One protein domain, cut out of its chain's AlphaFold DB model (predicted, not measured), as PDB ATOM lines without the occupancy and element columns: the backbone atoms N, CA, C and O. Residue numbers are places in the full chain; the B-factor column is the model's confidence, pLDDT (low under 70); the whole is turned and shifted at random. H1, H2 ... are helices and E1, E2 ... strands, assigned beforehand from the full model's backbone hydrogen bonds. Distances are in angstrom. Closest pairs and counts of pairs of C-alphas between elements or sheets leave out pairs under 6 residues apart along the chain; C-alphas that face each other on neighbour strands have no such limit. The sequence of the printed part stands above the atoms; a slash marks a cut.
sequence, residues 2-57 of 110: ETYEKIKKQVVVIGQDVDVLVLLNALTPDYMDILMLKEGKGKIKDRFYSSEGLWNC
ATOM      1  N   GLU A   2     185.486 173.224 217.575       44.31
ATOM      2  CA  GLU A   2     184.418 173.728 216.709       44.31
ATOM      3  C   GLU A   2     183.546 172.567 216.216       44.31
ATOM      4  O   GLU A   2     184.020 171.664 215.526       44.31
ATOM      5  N   THR A   3     182.267 172.564 216.583       52.56
ATOM      6  CA  THR A   3     181.264 171.700 215.962       52.56
ATOM      7  C   THR A   3     180.952 172.275 214.588       52.56
ATOM      8  O   THR A   3     180.038 173.080 214.436       52.56
ATOM      9  N   TYR A   4     181.746 171.897 213.589       54.03
ATOM     10  CA  TYR A   4     181.370 172.074 212.193       54.03
ATOM     11  C   TYR A   4     180.036 171.351 211.992       54.03
ATOM     12  O   TYR A   4     179.993 170.119 212.028       54.03
ATOM     13  N   GLU A   5     178.946 172.098 211.799       59.47
ATOM     14  CA  GLU A   5     177.739 171.537 211.205       59.47
ATOM     15  C   GLU A   5     178.140 170.990 209.837       59.47
ATOM     16  O   GLU A   5     178.372 171.718 208.870       59.47
ATOM     17  N   LYS A   6     178.348 169.676 209.781       64.25
ATOM     18  CA  LYS A   6     178.723 168.983 208.561       64.25
ATOM     19  C   LYS A   6     177.513 169.096 207.646       64.25
ATOM     20  O   LYS A   6     176.528 168.400 207.875       64.25
ATOM     21  N   ILE A   7     177.569 169.994 206.660       68.81
ATOM     22  CA  ILE A   7     176.515 170.157 205.649       68.81
ATOM     23  C   ILE A   7     176.206 168.762 205.099       68.81
ATOM     24  O   ILE A   7     177.035 168.157 204.410       68.81
ATOM     25  N   LYS A   8     175.044 168.221 205.477       70.94
ATOM     26  CA  LYS A   8     174.613 166.882 205.084       70.94
ATOM     27  C   LYS A   8     174.346 166.952 203.584       70.94
ATOM     28  O   LYS A   8     173.468 167.688 203.137       70.94
ATOM     29  N   LYS A   9     175.167 166.267 202.788       82.06
ATOM     30  CA  LYS A   9     174.986 166.246 201.333       82.06
ATOM     31  C   LYS A   9     173.770 165.382 201.025       82.06
ATOM     32  O   LYS A   9     173.687 164.263 201.527       82.06
ATOM     33  N   GLN A  10     172.859 165.898 200.210       86.50
ATOM     34  CA  GLN A  10     171.635 165.198 199.844       86.50
ATOM     35  C   GLN A  10     171.665 164.806 198.369       86.50
ATOM     36  O   GLN A  10     172.007 165.619 197.510       86.50
ATOM     37  N   VAL A  11     171.314 163.553 198.085       88.88
ATOM     38  CA  VAL A  11     171.182 163.018 196.726       88.88
ATOM     39  C   VAL A  11     169.739 162.580 196.520       88.88
ATOM     40  O   VAL A  11     169.200 161.835 197.335       88.88
ATOM     41  N   VAL A  12     169.123 163.030 195.425       91.00
ATOM     42  CA  VAL A  12     167.778 162.597 195.028       91.00
ATOM     43  C   VAL A  12     167.890 161.553 193.923       91.00
ATOM     44  O   VAL A  12     168.523 161.787 192.896       91.00
ATOM     45  N   VAL A  13     167.263 160.402 194.136       90.50
ATOM     46  CA  VAL A  13     167.215 159.268 193.212       90.50
ATOM     47  C   VAL A  13     165.779 159.100 192.745       90.50
ATOM     48  O   VAL A  13     164.875 158.969 193.565       90.50
ATOM     49  N   ILE A  14     165.549 159.088 191.437       91.44
ATOM     50  CA  ILE A  14     164.224 158.810 190.872       91.44
ATOM     51  C   ILE A  14     164.199 157.338 190.472       91.44
ATOM     52  O   ILE A  14     165.056 156.886 189.714       91.44
ATOM     53  N   GLY A  15     163.247 156.572 190.999       88.69
ATOM     54  CA  GLY A  15     163.168 155.142 190.713       88.69
ATOM     55  C   GLY A  15     161.837 154.519 191.110       88.69
ATOM     56  O   GLY A  15     161.088 155.066 191.913       88.69
ATOM     57  N   GLN A  16     161.528 153.347 190.555       87.12
ATOM     58  CA  GLN A  16     160.287 152.637 190.888       87.12
ATOM     59  C   GLN A  16     160.462 151.596 191.992       87.12
ATOM     60  O   GLN A  16     159.503 151.333 192.718       87.12
ATOM     61  N   ASP A  17     161.646 151.008 192.132       86.12
ATOM     62  CA  ASP A  17     161.889 149.892 193.044       86.12
ATOM     63  C   ASP A  17     162.527 150.363 194.356       86.12
ATOM     64  O   ASP A  17     163.541 151.058 194.345       86.12
ATOM     65  N   VAL A  18     161.931 149.984 195.489       81.75
ATOM     66  CA  VAL A  18     162.428 150.374 196.815       81.75
ATOM     67  C   VAL A  18     163.723 149.643 197.175       81.75
ATOM     68  O   VAL A  18     164.499 150.150 197.985       81.75
ATOM     69  N   ASP A  19     163.997 148.500 196.539       83.00
ATOM     70  CA  ASP A  19     165.238 147.750 196.728       83.00
ATOM     71  C   ASP A  19     166.461 148.586 196.306       83.00
ATOM     72  O   ASP A  19     167.526 148.490 196.918       83.00
ATOM     73  N   VAL A  20     166.296 149.510 195.349       85.25
ATOM     74  CA  VAL A  20     167.344 150.469 194.954       85.25
ATOM     75  C   VAL A  20     167.733 151.378 196.121       85.25
ATOM     76  O   VAL A  20     168.920 151.618 196.335       85.25
ATOM     77  N   LEU A  21     166.767 151.850 196.914       84.75
ATOM     78  CA  LEU A  21     167.059 152.673 198.091       84.75
ATOM     79  C   LEU A  21     167.817 151.875 199.156       84.75
ATOM     80  O   LEU A  21     168.744 152.404 199.762       84.75
ATOM     81  N   VAL A  22     167.462 150.602 199.361       81.12
ATOM     82  CA  VAL A  22     168.149 149.714 200.314       81.12
ATOM     83  C   VAL A  22     169.605 149.490 199.902       81.12
ATOM     84  O   VAL A  22     170.505 149.618 200.736       81.12
ATOM     85  N   LEU A  23     169.848 149.206 198.618       82.69
ATOM     86  CA  LEU A  23     171.191 149.005 198.070       82.69
ATOM     87  C   LEU A  23     172.035 150.277 198.154       82.69
ATOM     88  O   LEU A  23     173.163 150.237 198.642       82.69
ATOM     89  N   LEU A  24     171.487 151.410 197.711       85.25
ATOM     90  CA  LEU A  24     172.204 152.680 197.729       85.25
ATOM     91  C   LEU A  24     172.548 153.101 199.158       85.25
ATOM     92  O   LEU A  24     173.686 153.483 199.410       85.25
ATOM     93  N   ASN A  25     171.622 152.934 200.103       81.12
ATOM     94  CA  ASN A  25     171.862 153.256 201.506       81.12
ATOM     95  C   ASN A  25     172.988 152.410 202.130       81.12
ATOM     96  O   ASN A  25     173.701 152.875 203.014       81.12
ATOM     97  N   ALA A  26     173.166 151.165 201.678       79.56
ATOM     98  CA  ALA A  26     174.264 150.315 202.134       79.56
ATOM     99  C   ALA A  26     175.632 150.727 201.558       79.56
ATOM    100  O   ALA A  26     176.661 150.439 202.165       79.56
ATOM    101  N   LEU A  27     175.648 151.378 200.390       82.38
ATOM    102  CA  LEU A  27     176.868 151.812 199.705       82.38
ATOM    103  C   LEU A  27     177.264 153.253 200.045       82.38
ATOM    104  O   LEU A  27     178.428 153.626 199.880       82.38
ATOM    105  N   THR A  28     176.322 154.079 200.501       82.06
ATOM    106  CA  THR A  28     176.594 155.483 200.808       82.06
ATOM    107  C   THR A  28     177.167 155.693 202.207       82.06
ATOM    108  O   THR A  28     176.702 155.077 203.165       82.06
ATOM    109  N   PRO A  29     178.124 156.625 202.363       79.25
ATOM    110  CA  PRO A  29     178.626 157.017 203.672       79.25
ATOM    111  C   PRO A  29     177.563 157.693 204.546       79.25
ATOM    112  O   PRO A  29     176.745 158.468 204.061       79.25
ATOM    113  N   ASP A  30     177.695 157.538 205.861       76.25
ATOM    114  CA  ASP A  30     176.792 158.041 206.908       76.25
ATOM    115  C   ASP A  30     176.516 159.556 206.902       76.25
ATOM    116  O   ASP A  30     175.563 160.014 207.525       76.25
ATOM    117  N   TYR A  31     177.368 160.348 206.246       78.38
ATOM    118  CA  TYR A  31     177.230 161.805 206.159       78.38
ATOM    119  C   TYR A  31     176.437 162.273 204.925       78.38
ATOM    120  O   TYR A  31     176.261 163.481 204.740       78.38
ATOM    121  N   MET A  32     176.003 161.344 204.070       84.56
ATOM    122  CA  MET A  32     175.123 161.607 202.935       84.56
ATOM    123  C   MET A  32     173.721 161.077 203.234       84.56
ATOM    124  O   MET A  32     173.577 159.985 203.775       84.56
ATOM    125  N   ASP A  33     172.698 161.845 202.869       85.06
ATOM    126  CA  ASP A  33     171.308 161.383 202.883       85.06
ATOM    127  C   ASP A  33     170.836 161.119 201.454       85.06
ATOM    128  O   ASP A  33     171.044 161.937 200.551       85.06
ATOM    129  N   ILE A  34     170.191 159.972 201.256       87.50
ATOM    130  CA  ILE A  34     169.548 159.625 199.994       87.50
ATOM    131  C   ILE A  34     168.044 159.796 200.142       87.50
ATOM    132  O   ILE A  34     167.405 159.146 200.973       87.50
ATOM    133  N   LEU A  35     167.472 160.622 199.275       89.12
ATOM    134  CA  LEU A  35     166.038 160.704 199.059       89.12
ATOM    135  C   LEU A  35     165.686 159.965 197.775       89.12
ATOM    136  O   LEU A  35     166.225 160.261 196.716       89.12
ATOM    137  N   MET A  36     164.748 159.033 197.842       90.19
ATOM    138  CA  MET A  36     164.187 158.386 196.668       90.19
ATOM    139  C   MET A  36     162.805 158.958 196.363       90.19
ATOM    140  O   MET A  36     161.898 158.864 197.190       90.19
ATOM    141  N   LEU A  37     162.633 159.511 195.164       92.19
ATOM    142  CA  LEU A  37     161.333 159.842 194.596       92.19
ATOM    143  C   LEU A  37     160.814 158.632 193.820       92.19
ATOM    144  O   LEU A  37     161.361 158.256 192.781       92.19
ATOM    145  N   LYS A  38     159.740 158.037 194.330       90.75
ATOM    146  CA  LYS A  38     158.967 157.024 193.624       90.75
ATOM    147  C   LYS A  38     157.798 157.681 192.922       90.75
ATOM    148  O   LYS A  38     156.882 158.180 193.578       90.75
ATOM    149  N   GLU A  39     157.825 157.625 191.600       92.12
ATOM    150  CA  GLU A  39     156.723 158.086 190.765       92.12
ATOM    151  C   GLU A  39     155.465 157.255 191.039       92.12
ATOM    152  O   GLU A  39     155.481 156.016 191.092       92.12
ATOM    153  N   GLY A  40     154.360 157.957 191.239       88.94
ATOM    154  CA  GLY A  40     153.039 157.384 191.346       88.94
ATOM    155  C   GLY A  40     152.564 156.837 190.001       88.94
ATOM    156  O   GLY A  40     152.959 157.294 188.930       88.94
ATOM    157  N   LYS A  41     151.687 155.831 190.043       89.94
ATOM    158  CA  LYS A  41     151.020 155.294 188.847       89.94
ATOM    159  C   LYS A  41     149.514 155.517 188.942       89.94
ATOM    160  O   LYS A  41     148.884 155.177 189.947       89.94
ATOM    161  N   GLY A  42     148.918 156.052 187.877       90.69
ATOM    162  CA  GLY A  42     147.477 156.301 187.794       90.69
ATOM    163  C   GLY A  42     147.001 157.311 188.842       90.69
ATOM    164  O   GLY A  42     147.398 158.468 188.816       90.69
ATOM    165  N   LYS A  43     146.137 156.874 189.767       93.25
ATOM    166  CA  LYS A  43     145.605 157.719 190.858       93.25
ATOM    167  C   LYS A  43     146.527 157.798 192.082       93.25
ATOM    168  O   LYS A  43     146.214 158.502 193.041       93.25
ATOM    169  N   ILE A  44     147.619 157.036 192.092       91.12
ATOM    170  CA  ILE A  44     148.583 157.035 193.192       91.12
ATOM    171  C   ILE A  44     149.496 158.246 193.012       91.12
ATOM    172  O   ILE A  44     150.046 158.432 191.933       91.12
ATOM    173  N   LYS A  45     149.653 159.057 194.064       93.31
ATOM    174  CA  LYS A  45     150.592 160.187 194.088       93.31
ATOM    175  C   LYS A  45     152.030 159.705 194.252       93.31
ATOM    176  O   LYS A  45     152.263 158.649 194.848       93.31
ATOM    177  N   ASP A  46     152.962 160.531 193.803       92.50
ATOM    178  CA  ASP A  46     154.386 160.347 194.052       92.50
ATOM    179  C   ASP A  46     154.682 160.256 195.552       92.50
ATOM    180  O   ASP A  46     153.989 160.848 196.390       92.50
ATOM    181  N   ARG A  47     155.714 159.486 195.902       90.69
ATOM    182  CA  ARG A  47     156.152 159.291 197.286       90.69
ATOM    183  C   ARG A  47     157.645 159.512 197.411       90.69
ATOM    184  O   ARG A  47     158.420 158.978 196.624       90.69
ATOM    185  N   PHE A  48     158.031 160.229 198.457       88.44
ATOM    186  CA  PHE A  48     159.420 160.328 198.873       88.44
ATOM    187  C   PHE A  48     159.724 159.292 199.950       88.44
ATOM    188  O   PHE A  48     158.963 159.127 200.904       88.44
ATOM    189  N   TYR A  49     160.860 158.627 199.803       85.25
ATOM    190  CA  TYR A  49     161.444 157.744 200.800       85.25
ATOM    191  C   TYR A  49     162.806 158.310 201.186       85.25
ATOM    192  O   TYR A  49     163.634 158.557 200.318       85.25
ATOM    193  N   SER A  50     163.041 158.535 202.473       81.25
ATOM    194  CA  SER A  50     164.339 159.001 202.964       81.25
ATOM    195  C   SER A  50     165.111 157.844 203.577       81.25
ATOM    196  O   SER A  50     164.552 157.048 204.339       81.25
ATOM    197  N   SER A  51     166.407 157.788 203.281       75.44
ATOM    198  CA  SER A  51     167.340 156.899 203.961       75.44
ATOM    199  C   SER A  51     167.398 157.180 205.464       75.44
ATOM    200  O   SER A  51     167.598 156.257 206.248       75.44
ATOM    201  N   GLU A  52     167.124 158.420 205.889       73.75
ATOM    202  CA  GLU A  52     167.072 158.805 207.296       73.75
ATOM    203  C   GLU A  52     165.986 158.047 208.081       73.75
ATOM    204  O   GLU A  52     166.214 157.572 209.194       73.75
ATOM    205  N   GLY A  53     164.817 157.852 207.465       65.19
ATOM    206  CA  GLY A  53     163.693 157.142 208.081       65.19
ATOM    207  C   GLY A  53     163.956 155.654 208.325       65.19
ATOM    208  O   GLY A  53     163.350 155.071 209.223       65.19
ATOM    209  N   LEU A  54     164.884 155.044 207.577       64.50
ATOM    210  CA  LEU A  54     165.289 153.646 207.758       64.50
ATOM    211  C   LEU A  54     166.057 153.421 209.071       64.50
ATOM    212  O   LEU A  54     165.944 152.344 209.653       64.50
ATOM    213  N   TRP A  55     166.800 154.416 209.570       58.62
ATOM    214  CA  TRP A  55     167.614 154.279 210.792       58.62
ATOM    215  C   TRP A  55     166.799 154.288 212.080       58.62
ATOM    216  O   TRP A  55     167.282 153.819 213.102       58.62
ATOM    217  N   ASN A  56     165.560 154.780 212.049       55.38
ATOM    218  CA  ASN A  56     164.720 154.853 213.247       55.38
ATOM    219  C   ASN A  56     164.255 153.473 213.741       55.38
ATOM    220  O   ASN A  56     163.686 153.350 214.824       55.38
ATOM    221  N   CYS A  57     164.519 152.412 212.978       57.06
ATOM    222  CA  CYS A  57     164.409 151.051 213.468       57.06
ATOM    223  C   CYS A  57     165.721 150.652 214.161       57.06
ATOM    224  O   CYS A  57     166.735 150.474 213.494       57.06
TER     225      CYS A  57
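AT A GLANCE: This is residues 2 to 57 of the 110 residues of an uncharacterized protein of Araneus ventricosus (UniProt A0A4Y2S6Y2). A small three-stranded sheet has one helix, H1, over one face, running along the strands, and the other face is bare. The short H2 follows E3 and only grazes the sheet; the first residues, from Glu 2, and the loop of the E2 and E3 hairpin, at Gly 42, make the two ends of a long, thin outline. The printed part has 56 residues with two named helices and three named strands, in the order E1 H1 E2 E3 H2; the mixed sheet runs E1 E2 E3. The class is mixed, helices and strands, and the whole is loose, with a radius of gyration of the C-alphas of 13.1 A and spans of 50 by 20 by 18 A.

HOW THE PARTS SIT: E1, residues 9 to 14, is parallel to the inner strand E2, residues 32 to 38, at 21 degrees, with N 13 and O 35 at 2.8 A. Between them comes H1, residues 18 to 27, completing a strand-helix-strand unit, two parallel neighbour strands with a helix between, whose crossover is right-handed. H1 lies over E2 at a height over the sheet of 9.3 A and runs along the strands, at 12 degrees to E2 on the local plane; their closest C-alphas, of Leu 21 and Met 36, are 6.6 A apart. E2 and E3, residues 47 to 50, form an antiparallel hairpin at 163 degrees, with N 36 and O 49 at 2.8 A. H2, residues 51 to 54, only grazes the sheet with residues 51 to 53; the closest C-alphas of E2 and H2, of Ile 34 and Ser 51, are 5.3 A apart. H1 and H2 are close but not clearly touching, with C-alphas 25 and 51 at 6.3 A. In H1 every O i to N i+4 pair is within hydrogen-bond range; H2 is too short for one.

IN THESE COORDINATES: E1 begins at C-alpha 9, (174.986, 166.246, 201.333), and is 16.7 A long; H1 is 14.8 A, E2 19.2 A and E3 10.0 A. H2 ends at C-alpha 54, (165.289, 153.646, 207.758).

THE WHOLE: The C-alphas of Glu 2 and Gly 42 are the two farthest apart, at 50.0 A. The printed part has no cut and no long link. Its mean pLDDT is 80.3; residues 2 to 7 and 53 to 57 are under 70.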